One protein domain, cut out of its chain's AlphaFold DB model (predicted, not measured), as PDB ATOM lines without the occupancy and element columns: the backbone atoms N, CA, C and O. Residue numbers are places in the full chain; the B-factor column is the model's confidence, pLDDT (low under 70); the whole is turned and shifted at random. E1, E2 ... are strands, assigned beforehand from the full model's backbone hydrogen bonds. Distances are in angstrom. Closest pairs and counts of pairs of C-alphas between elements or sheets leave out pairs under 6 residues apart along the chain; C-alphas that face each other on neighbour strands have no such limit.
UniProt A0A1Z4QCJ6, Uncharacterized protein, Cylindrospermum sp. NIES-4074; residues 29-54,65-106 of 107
ATOM      1  N   LYS A  29     160.418 172.430 150.107       93.06
ATOM      2  CA  LYS A  29     161.479 171.612 150.727       93.06
ATOM      3  C   LYS A  29     161.951 172.173 152.066       93.06
ATOM      4  O   LYS A  29     162.161 171.413 153.005       93.06
ATOM      5  N   ARG A  30     162.071 173.496 152.174       95.00
ATOM      6  CA  ARG A  30     162.403 174.206 153.419       95.00
ATOM      7  C   ARG A  30     161.172 174.451 154.294       95.00
ATOM      8  O   ARG A  30     161.307 174.981 155.391       95.00
ATOM      9  N   ASN A  31     159.982 174.078 153.819       95.75
ATOM     10  CA  ASN A  31     158.691 174.356 154.441       95.75
ATOM     11  C   ASN A  31     158.508 175.844 154.791       95.75
ATOM     12  O   ASN A  31     158.026 176.197 155.866       95.75
ATOM     13  N   THR A  32     158.920 176.720 153.876       98.06
ATOM     14  CA  THR A  32     158.859 178.174 154.057       98.06
ATOM     15  C   THR A  32     157.744 178.775 153.212       98.06
ATOM     16  O   THR A  32     157.374 178.251 152.160       98.06
ATOM     17  N   TRP A  33     157.193 179.884 153.697       98.56
ATOM     18  CA  TRP A  33     156.191 180.686 153.005       98.56
ATOM     19  C   TRP A  33     156.644 182.139 152.994       98.56
ATOM     20  O   TRP A  33     157.078 182.664 154.019       98.56
ATOM     21  N   HIS A  34     156.517 182.792 151.846       98.69
ATOM     22  CA  HIS A  34     156.689 184.229 151.727       98.69
ATOM     23  C   HIS A  34     155.333 184.904 151.924       98.69
ATOM     24  O   HIS A  34     154.375 184.606 151.206       98.69
ATOM     25  N   LYS A  35     155.244 185.814 152.895       98.69
ATOM     26  CA  LYS A  35     154.026 186.579 153.160       98.69
ATOM     27  C   LYS A  35     154.033 187.871 152.353       98.69
ATOM     28  O   LYS A  35     154.891 188.723 152.561       98.69
ATOM     29  N   VAL A  36     153.017 188.048 151.519       98.75
ATOM     30  CA  VAL A  36     152.716 189.319 150.857       98.75
ATOM     31  C   VAL A  36     151.635 190.032 151.659       98.75
ATOM     32  O   VAL A  36     150.573 189.469 151.920       98.75
ATOM     33  N   THR A  37     151.904 191.276 152.046       98.62
ATOM     34  CA  THR A  37     150.913 192.178 152.650       98.62
ATOM     35  C   THR A  37     150.598 193.266 151.636       98.62
ATOM     36  O   THR A  37     151.517 193.801 151.021       98.62
ATOM     37  N   TYR A  38     149.321 193.571 151.422       98.06
ATOM     38  CA  TYR A  38     148.950 194.673 150.536       98.06
ATOM     39  C   TYR A  38     149.207 196.012 151.236       98.06
ATOM     40  O   TYR A  38     148.747 196.194 152.362       98.06
ATOM     41  N   ASP A  39     149.868 196.958 150.559       95.69
ATOM     42  CA  ASP A  39     150.102 198.315 151.092       95.69
ATOM     43  C   ASP A  39     148.789 199.003 151.485       95.69
ATOM     44  O   ASP A  39     148.680 199.643 152.529       95.69
ATOM     45  N   VAL A  40     147.767 198.819 150.646       95.69
ATOM     46  CA  VAL A  40     146.381 199.188 150.933       95.69
ATOM     47  C   VAL A  40     145.549 197.905 150.924       95.69
ATOM     48  O   VAL A  40     145.362 197.331 149.846       95.69
ATOM     49  N   PRO A  41     145.039 197.443 152.079       96.88
ATOM     50  CA  PRO A  41     144.170 196.274 152.143       96.88
ATOM     51  C   PRO A  41     142.915 196.410 151.271       96.88
ATOM     52  O   PRO A  41     142.490 197.511 150.916       96.88
ATOM     53  N   PHE A  42     142.307 195.277 150.935       95.81
ATOM     54  CA  PHE A  42     140.934 195.246 150.440       95.81
ATOM     55  C   PHE A  42     139.955 195.450 151.603       95.81
ATOM     56  O   PHE A  42     140.274 195.142 152.755       95.81
ATOM     57  N   ASP A  43     138.742 195.911 151.300       94.56
ATOM     58  CA  ASP A  43     137.670 195.959 152.295       94.56
ATOM     59  C   ASP A  43     137.381 194.558 152.851       94.56
ATOM     60  O   ASP A  43     137.417 193.554 152.133       94.56
ATOM     61  N   SER A  44     137.039 194.481 154.137       94.81
ATOM     62  CA  SER A  44     136.837 193.204 154.836       94.81
ATOM     63  C   SER A  44     135.666 192.374 154.298       94.81
ATOM     64  O   SER A  44     135.571 191.188 154.596       94.81
ATOM     65  N   ASN A  45     134.761 192.987 153.530       92.06
ATOM     66  CA  ASN A  45     133.622 192.329 152.891       92.06
ATOM     67  C   ASN A  45     133.933 191.794 151.478       92.06
ATOM     68  O   ASN A  45     133.058 191.175 150.874       92.06
ATOM     69  N   LYS A  46     135.137 192.022 150.937       92.25
ATOM     70  CA  LYS A  46     135.513 191.572 149.591       92.25
ATOM     71  C   LYS A  46     136.123 190.179 149.612       92.25
ATOM     72  O   LYS A  46     136.932 189.838 150.474       92.25
ATOM     73  N   LYS A  47     135.793 189.383 148.594       93.00
ATOM     74  CA  LYS A  47     136.507 188.137 148.300       93.00
ATOM     75  C   LYS A  47     137.702 188.446 147.408       93.00
ATOM     76  O   LYS A  47     137.536 189.081 146.371       93.00
ATOM     77  N   VAL A  48     138.887 187.976 147.788       96.06
ATOM     78  CA  VAL A  48     140.122 188.240 147.038       96.06
ATOM     79  C   VAL A  48     140.509 187.034 146.188       96.06
ATOM     80  O   VAL A  48     140.506 185.900 146.667       96.06
ATOM     81  N   ILE A  49     140.859 187.282 144.927       96.50
ATOM     82  CA  ILE A  49     141.483 186.308 144.023       96.50
ATOM     83  C   ILE A  49     142.905 186.777 143.741       96.50
ATOM     84  O   ILE A  49     143.095 187.950 143.435       96.50
ATOM     85  N   VAL A  50     143.883 185.872 143.807       98.38
ATOM     86  CA  VAL A  50     145.295 186.154 143.500       98.38
ATOM     87  C   VAL A  50     145.743 185.284 142.333       98.38
ATOM     88  O   VAL A  50     145.501 184.077 142.330       98.38
ATOM     89  N   ILE A  51     146.411 185.894 141.355       98.19
ATOM     90  CA  ILE A  51     146.997 185.227 140.191       98.19
ATOM     91  C   ILE A  51     148.493 185.562 140.166       98.19
ATOM     92  O   ILE A  51     148.862 186.673 139.774       98.19
ATOM     93  N   PRO A  52     149.362 184.643 140.617       98.31
ATOM     94  CA  PRO A  52     150.803 184.813 140.527       98.31
ATOM     95  C   PRO A  52     151.375 184.167 139.257       98.31
ATOM     96  O   PRO A  52     150.812 183.217 138.712       98.31
ATOM     97  N   MET A  53     152.528 184.657 138.809       97.75
ATOM     98  CA  MET A  53     153.253 184.143 137.650       97.75
ATOM     99  C   MET A  53     154.762 184.317 137.839       97.75
ATOM    100  O   MET A  53     155.237 185.426 138.096       97.75
ATOM    101  N   THR A  54     155.524 183.244 137.632       97.12
ATOM    102  CA  THR A  54     156.990 183.296 137.557       97.12
ATOM    103  C   THR A  54     157.431 184.147 136.358       97.12
ATOM    104  O   THR A  54     156.943 183.949 135.250       97.12
ATOM    105  N   LEU A  65     154.026 177.363 141.485       96.12
ATOM    106  CA  LEU A  65     153.687 178.301 142.553       96.12
ATOM    107  C   LEU A  65     152.496 177.763 143.333       96.12
ATOM    108  O   LEU A  65     151.512 177.293 142.755       96.12
ATOM    109  N   ARG A  66     152.570 177.865 144.658       96.88
ATOM    110  CA  ARG A  66     151.450 177.575 145.552       96.88
ATOM    111  C   ARG A  66     151.102 178.830 146.332       96.88
ATOM    112  O   ARG A  66     151.997 179.477 146.865       96.88
ATOM    113  N   ILE A  67     149.808 179.123 146.430       98.38
ATOM    114  CA  ILE A  67     149.266 180.181 147.288       98.38
ATOM    115  C   ILE A  67     148.393 179.588 148.391       98.38
ATOM    116  O   ILE A  67     147.733 178.568 148.179       98.38
ATOM    117  N   GLN A  68     148.376 180.241 149.549       98.31
ATOM    118  CA  GLN A  68     147.456 179.946 150.648       98.31
ATOM    119  C   GLN A  68     147.120 181.218 151.436       98.31
ATOM    120  O   GLN A  68     147.671 182.287 151.167       98.31
ATOM    121  N   ASN A  69     146.210 181.096 152.408       98.38
ATOM    122  CA  ASN A  69     145.860 182.170 153.345       98.38
ATOM    123  C   ASN A  69     145.529 183.501 152.649       98.38
ATOM    124  O   ASN A  69     145.940 184.574 153.083       98.38
ATOM    125  N   VAL A  70     144.778 183.420 151.546       98.38
ATOM    126  CA  VAL A  70     144.317 184.591 150.798       98.38
ATOM    127  C   VAL A  70     143.234 185.302 151.607       98.38
ATOM    128  O   VAL A  70     142.170 184.744 151.872       98.38
ATOM    129  N   THR A  71     143.512 186.544 151.988       97.62
ATOM    130  CA  THR A  71     142.631 187.405 152.784       97.62
ATOM    131  C   THR A  71     142.595 188.820 152.191       97.62
ATOM    132  O   THR A  71     143.423 189.148 151.338       97.62
ATOM    133  N   PRO A  72     141.702 189.705 152.670       97.31
ATOM    134  CA  PRO A  72     141.750 191.128 152.332       97.31
ATOM    135  C   PRO A  72     143.061 191.840 152.705       97.31
ATOM    136  O   PRO A  72     143.345 192.902 152.162       97.31
ATOM    137  N   LEU A  73     143.873 191.266 153.602       98.31
ATOM    138  CA  LEU A  73     145.135 191.857 154.064       98.31
ATOM    139  C   LEU A  73     146.353 191.414 153.237       98.31
ATOM    140  O   LEU A  73     147.378 192.092 153.240       98.31
ATOM    141  N   GLY A  74     146.269 190.266 152.566       98.50
ATOM    142  CA  GLY A  74     147.419 189.667 151.898       98.50
ATOM    143  C   GLY A  74     147.235 188.190 151.580       98.50
ATOM    144  O   GLY A  74     146.130 187.649 151.657       98.50
ATOM    145  N   PHE A  75     148.337 187.539 151.233       98.88
ATOM    146  CA  PHE A  75     148.400 186.107 150.954       98.88
ATOM    147  C   PHE A  75     149.799 185.563 151.242       98.88
ATOM    148  O   PHE A  75     150.754 186.312 151.446       98.88
ATOM    149  N   GLU A  76     149.923 184.243 151.236       98.88
ATOM    150  CA  GLU A  76     151.207 183.555 151.322       98.88
ATOM    151  C   GLU A  76     151.486 182.808 150.024       98.88
ATOM    152  O   GLU A  76     150.574 182.249 149.409       98.88
ATOM    153  N   ILE A  77     152.751 182.798 149.612       98.75
ATOM    154  CA  ILE A  77     153.213 182.159 148.382       98.75
ATOM    155  C   ILE A  77     154.552 181.460 148.595       98.75
ATOM    156  O   ILE A  77     155.373 181.884 149.408       98.75
ATOM    157  N   ARG A  78     154.778 180.378 147.855       97.81
ATOM    158  CA  ARG A  78     156.078 179.706 147.760       97.81
ATOM    159  C   ARG A  78     156.229 178.998 146.421       97.81
ATOM    160  O   ARG A  78     155.229 178.740 145.739       97.81
ATOM    161  N   PHE A  79     157.456 178.606 146.105       96.44
ATOM    162  CA  PHE A  79     157.705 177.588 145.101       96.44
ATOM    163  C   PHE A  79     157.299 176.201 145.596       96.44
ATOM    164  O   PHE A  79     157.526 175.796 146.736       96.44
ATOM    165  N   ASP A  80     156.686 175.463 144.693       92.38
ATOM    166  CA  ASP A  80     156.322 174.068 144.832       92.38
ATOM    167  C   ASP A  80     156.655 173.399 143.495       92.38
ATOM    168  O   ASP A  80     155.792 173.224 142.635       92.38
ATOM    169  N   GLU A  81     157.957 173.184 143.276       80.69
ATOM    170  CA  GLU A  81     158.520 172.719 142.004       80.69
ATOM    171  C   GLU A  81     157.787 171.477 141.483       80.69
ATOM    172  O   GLU A  81     157.530 170.516 142.218       80.69
ATOM    173  N   VAL A  82     157.446 171.501 140.194       75.00
ATOM    174  CA  VAL A  82     156.677 170.429 139.551       75.00
ATOM    175  C   VAL A  82     157.602 169.308 139.063       75.00
ATOM    176  O   VAL A  82     157.269 168.132 139.194       75.00
ATOM    177  N   VAL A  83     158.782 169.651 138.536       69.94
ATOM    178  CA  VAL A  83     159.776 168.709 137.993       69.94
ATOM    179  C   VAL A  83     161.180 169.198 138.338       69.94
ATOM    180  O   VAL A  83     161.549 170.285 137.895       69.94
ATOM    181  N   GLY A  84     161.946 168.377 139.062       62.06
ATOM    182  CA  GLY A  84     163.338 168.648 139.421       62.06
ATOM    183  C   GLY A  84     164.346 167.817 138.623       62.06
ATOM    184  O   GLY A  84     163.997 167.026 137.741       62.06
ATOM    185  N   THR A  85     165.636 167.972 138.934       62.09
ATOM    186  CA  THR A  85     166.723 167.226 138.275       62.09
ATOM    187  C   THR A  85     166.824 165.802 138.825       62.09
ATOM    188  O   THR A  85     167.470 165.561 139.844       62.09
ATOM    189  N   GLY A  86     166.182 164.848 138.152       63.09
ATOM    190  CA  GLY A  86     166.273 163.416 138.469       63.09
ATOM    191  C   GLY A  86     165.196 162.881 139.418       63.09
ATOM    192  O   GLY A  86     165.048 161.669 139.512       63.09
ATOM    193  N   ASN A  87     164.402 163.755 140.048       64.31
ATOM    194  CA  ASN A  87     163.193 163.404 140.797       64.31
ATOM    195  C   ASN A  87     162.045 164.331 140.381       64.31
ATOM    196  O   ASN A  87     162.233 165.536 140.218       64.31
ATOM    197  N   LEU A  88     160.841 163.779 140.220       69.44
ATOM    198  CA  LEU A  88     159.643 164.585 140.000       69.44
ATOM    199  C   LEU A  88     159.243 165.245 141.325       69.44
ATOM    200  O   LEU A  88     159.011 164.544 142.308       69.44
ATOM    201  N   SER A  89     159.132 166.575 141.328       71.75
ATOM    202  CA  SER A  89     158.576 167.362 142.431       71.75
ATOM    203  C   SER A  89     159.264 167.127 143.789       71.75
ATOM    204  O   SER A  89     158.634 166.664 144.743       71.75
ATOM    205  N   ASP A  90     160.555 167.464 143.910       77.81
ATOM    206  CA  ASP A  90     161.282 167.384 145.195       77.81
ATOM    207  C   ASP A  90     160.993 168.592 146.117       77.81
ATOM    208  O   ASP A  90     161.306 168.577 147.312       77.81
ATOM    209  N   GLY A  91     160.336 169.618 145.565       82.94
ATOM    210  CA  GLY A  91     159.854 170.793 146.279       82.94
ATOM    211  C   GLY A  91     160.915 171.857 146.559       82.94
ATOM    212  O   GLY A  91     160.557 172.867 147.168       82.94
ATOM    213  N   ALA A  92     162.175 171.660 146.160       87.31
ATOM    214  CA  ALA A  92     163.160 172.735 146.101       87.31
ATOM    215  C   ALA A  92     163.007 173.495 144.789       87.31
ATOM    216  O   ALA A  92     162.691 172.916 143.761       87.31
ATOM    217  N   HIS A  93     163.280 174.796 144.810       90.88
ATOM    218  CA  HIS A  93     163.386 175.573 143.579       90.88
ATOM    219  C   HIS A  93     164.486 176.618 143.722       90.88
ATOM    220  O   HIS A  93     164.735 177.137 144.814       90.88
ATOM    221  N   THR A  94     165.168 176.915 142.618       92.06
ATOM    222  CA  THR A  94     166.092 178.055 142.584       92.06
ATOM    223  C   THR A  94     165.271 179.337 142.630       92.06
ATOM    224  O   THR A  94     164.206 179.419 142.040       92.06
ATOM    225  N   THR A  95     165.739 180.352 143.345       95.81
ATOM    226  CA  THR A  95     164.985 181.598 143.496       95.81
ATOM    227  C   THR A  95     164.728 182.279 142.145       95.81
ATOM    228  O   THR A  95     165.676 182.535 141.400       95.81
ATOM    229  N   ASP A  96     163.480 182.658 141.881       97.12
ATOM    230  CA  ASP A  96     163.033 183.361 140.675       97.12
ATOM    231  C   ASP A  96     162.205 184.602 141.036       97.12
ATOM    232  O   ASP A  96     161.694 184.726 142.153       97.12
ATOM    233  N   VAL A  97     162.063 185.529 140.089       98.31
ATOM    234  CA  VAL A  97     161.157 186.676 140.213       98.31
ATOM    235  C   VAL A  97     159.721 186.200 140.022       98.31
ATOM    236  O   VAL A  97     159.435 185.444 139.092       98.31
ATOM    237  N   VAL A  98     158.797 186.665 140.862       98.62
ATOM    238  CA  VAL A  98     157.364 186.364 140.744       98.62
ATOM    239  C   VAL A  98     156.565 187.657 140.693       98.62
ATOM    240  O   VAL A  98     156.625 188.472 141.607       98.62
ATOM    241  N   GLY A  99     155.787 187.829 139.629       98.69
ATOM    242  CA  GLY A  99     154.769 188.868 139.531       98.69
ATOM    243  C   GLY A  99     153.437 188.339 140.049       98.69
ATOM    244  O   GLY A  99     153.148 187.149 139.926       98.69
ATOM    245  N   TRP A 100     152.608 189.207 140.617       98.75
ATOM    246  CA  TRP A 100     151.260 188.839 141.035       98.75
ATOM    247  C   TRP A 100     150.274 189.979 140.814       98.75
ATOM    248  O   TRP A 100     150.620 191.158 140.891       98.75
ATOM    249  N   VAL A 101     149.022 189.601 140.571       98.25
ATOM    250  CA  VAL A 101     147.866 190.498 140.602       98.25
ATOM    251  C   VAL A 101     146.811 189.925 141.539       98.25
ATOM    252  O   VAL A 101     146.606 188.713 141.591       98.25
ATOM    253  N   ALA A 102     146.147 190.794 142.288       97.94
ATOM    254  CA  ALA A 102     145.057 190.459 143.185       97.94
ATOM    255  C   ALA A 102     143.834 191.323 142.871       97.94
ATOM    256  O   ALA A 102     143.974 192.521 142.622       97.94
ATOM    257  N   TYR A 103     142.647 190.723 142.910       95.75
ATOM    258  CA  TYR A 103     141.373 191.391 142.651       95.75
ATOM    259  C   TYR A 103     140.426 191.213 143.830       95.75
ATOM    260  O   TYR A 103     140.190 190.083 144.264       95.75
ATOM    261  N   GLY A 104     139.865 192.319 144.313       94.12
ATOM    262  CA  GLY A 104     138.779 192.336 145.282       94.12
ATOM    263  C   GLY A 104     137.429 192.294 144.573       94.12
ATOM    264  O   GLY A 104     137.123 193.156 143.753       94.12
ATOM    265  N   LEU A 105     136.611 191.297 144.897       89.00
ATOM    266  CA  LEU A 105     135.278 191.109 144.335       89.00
ATOM    267  C   LEU A 105     134.213 191.356 145.401       89.00
ATOM    268  O   LEU A 105     134.278 190.790 146.497       89.00
ATOM    269  N   GLN A 106     133.212 192.160 145.046       81.56
ATOM    270  CA  GLN A 106     131.943 192.214 145.760       81.56
ATOM    271  C   GLN A 106     131.067 191.090 145.198       81.56
ATOM    272  O   GLN A 106     130.744 191.110 144.010       81.56
TER     273      GLN A 106
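Overview. This is residues 29 to 54 and 65 to 106 of the 107 residues of an uncharacterized protein of Cylindrospermum sp. NIES-4074 (UniProt A0A1Z4QCJ6). Two small antiparallel sheets lie face to face as a slim sandwich: a sheet of three strands, E1, E4 and E3, covered over one face by a two-stranded ribbon of E2 and E5. The link of residues 80 to 95 loops out from the sandwich toward one end of the rod-like outline, while the link from E1 to E2 lies toward the other end. The printed part has 68 residues, with five named strands in the order E1 E2 E3 E4 E5 and no named helix, and its class is all strand. The whole is loose, with a radius of gyration of the C-alphas of 13.9 A, and spans 46 by 17 by 17 A.

Arrangement. The larger sheet has the order E1, residues 34 to 37, then E4, residues 74 to 79, then E3, residues 65 to 71. E4 is the inner strand, and E1 and E3 are edge strands. E3 and E4 form a hairpin, antiparallel at 165 degrees, with N 68 and O 76 within hydrogen-bond range at 3.0 A. E1 and E4 are antiparallel at 157 degrees, with N 34 and O 77 at 2.8 A. In the other sheet E2, residues 47 to 54, and E5, residues 96 to 105, are antiparallel at 160 degrees, with N 51 and O 101 at 2.8 A and N 99 and O 53 at 2.9 A. The facing parts of the two sheets are 8.9 A apart centre to centre, and their best planes differ by 28 degrees. Between the sheets, the closest C-alphas of E2 and E3 are those of Val 48 and Thr 71, 6.3 A apart. E4 is near E2 and near E5, with 7 and 6 pairs of C-alphas within 10 A. E1 is apart from both E2 and E5, and E3 is apart from E5.

Along the chain. E1 begins at C-alpha 34, at (156.689, 184.229, 151.727). E3 is 17.6 A long and E4 17.3 A from first to last C-alpha. E2 measures 23.6 A and starts at C-alpha 47, at (136.507, 188.137, 148.300). E5, the longest strand at 10 residues and 29.0 A, ends at C-alpha 105, at (135.278, 191.109, 144.335).

Size, cuts and confidence. The two C-alphas farthest apart, those of Asn 45 and Gly 86, are 45.9 A from each other. Residues 55 to 64 are not printed, and C-alphas 54 and 65 across this cut, between E2 and E3, are 7.8 A apart. The link E3 to E4 is tight, E1 to E2 short and E4 to E5 long, with 16 residues. The mean pLDDT of the printed part is 92.1, and residues 83 to 88 of the model are under 70.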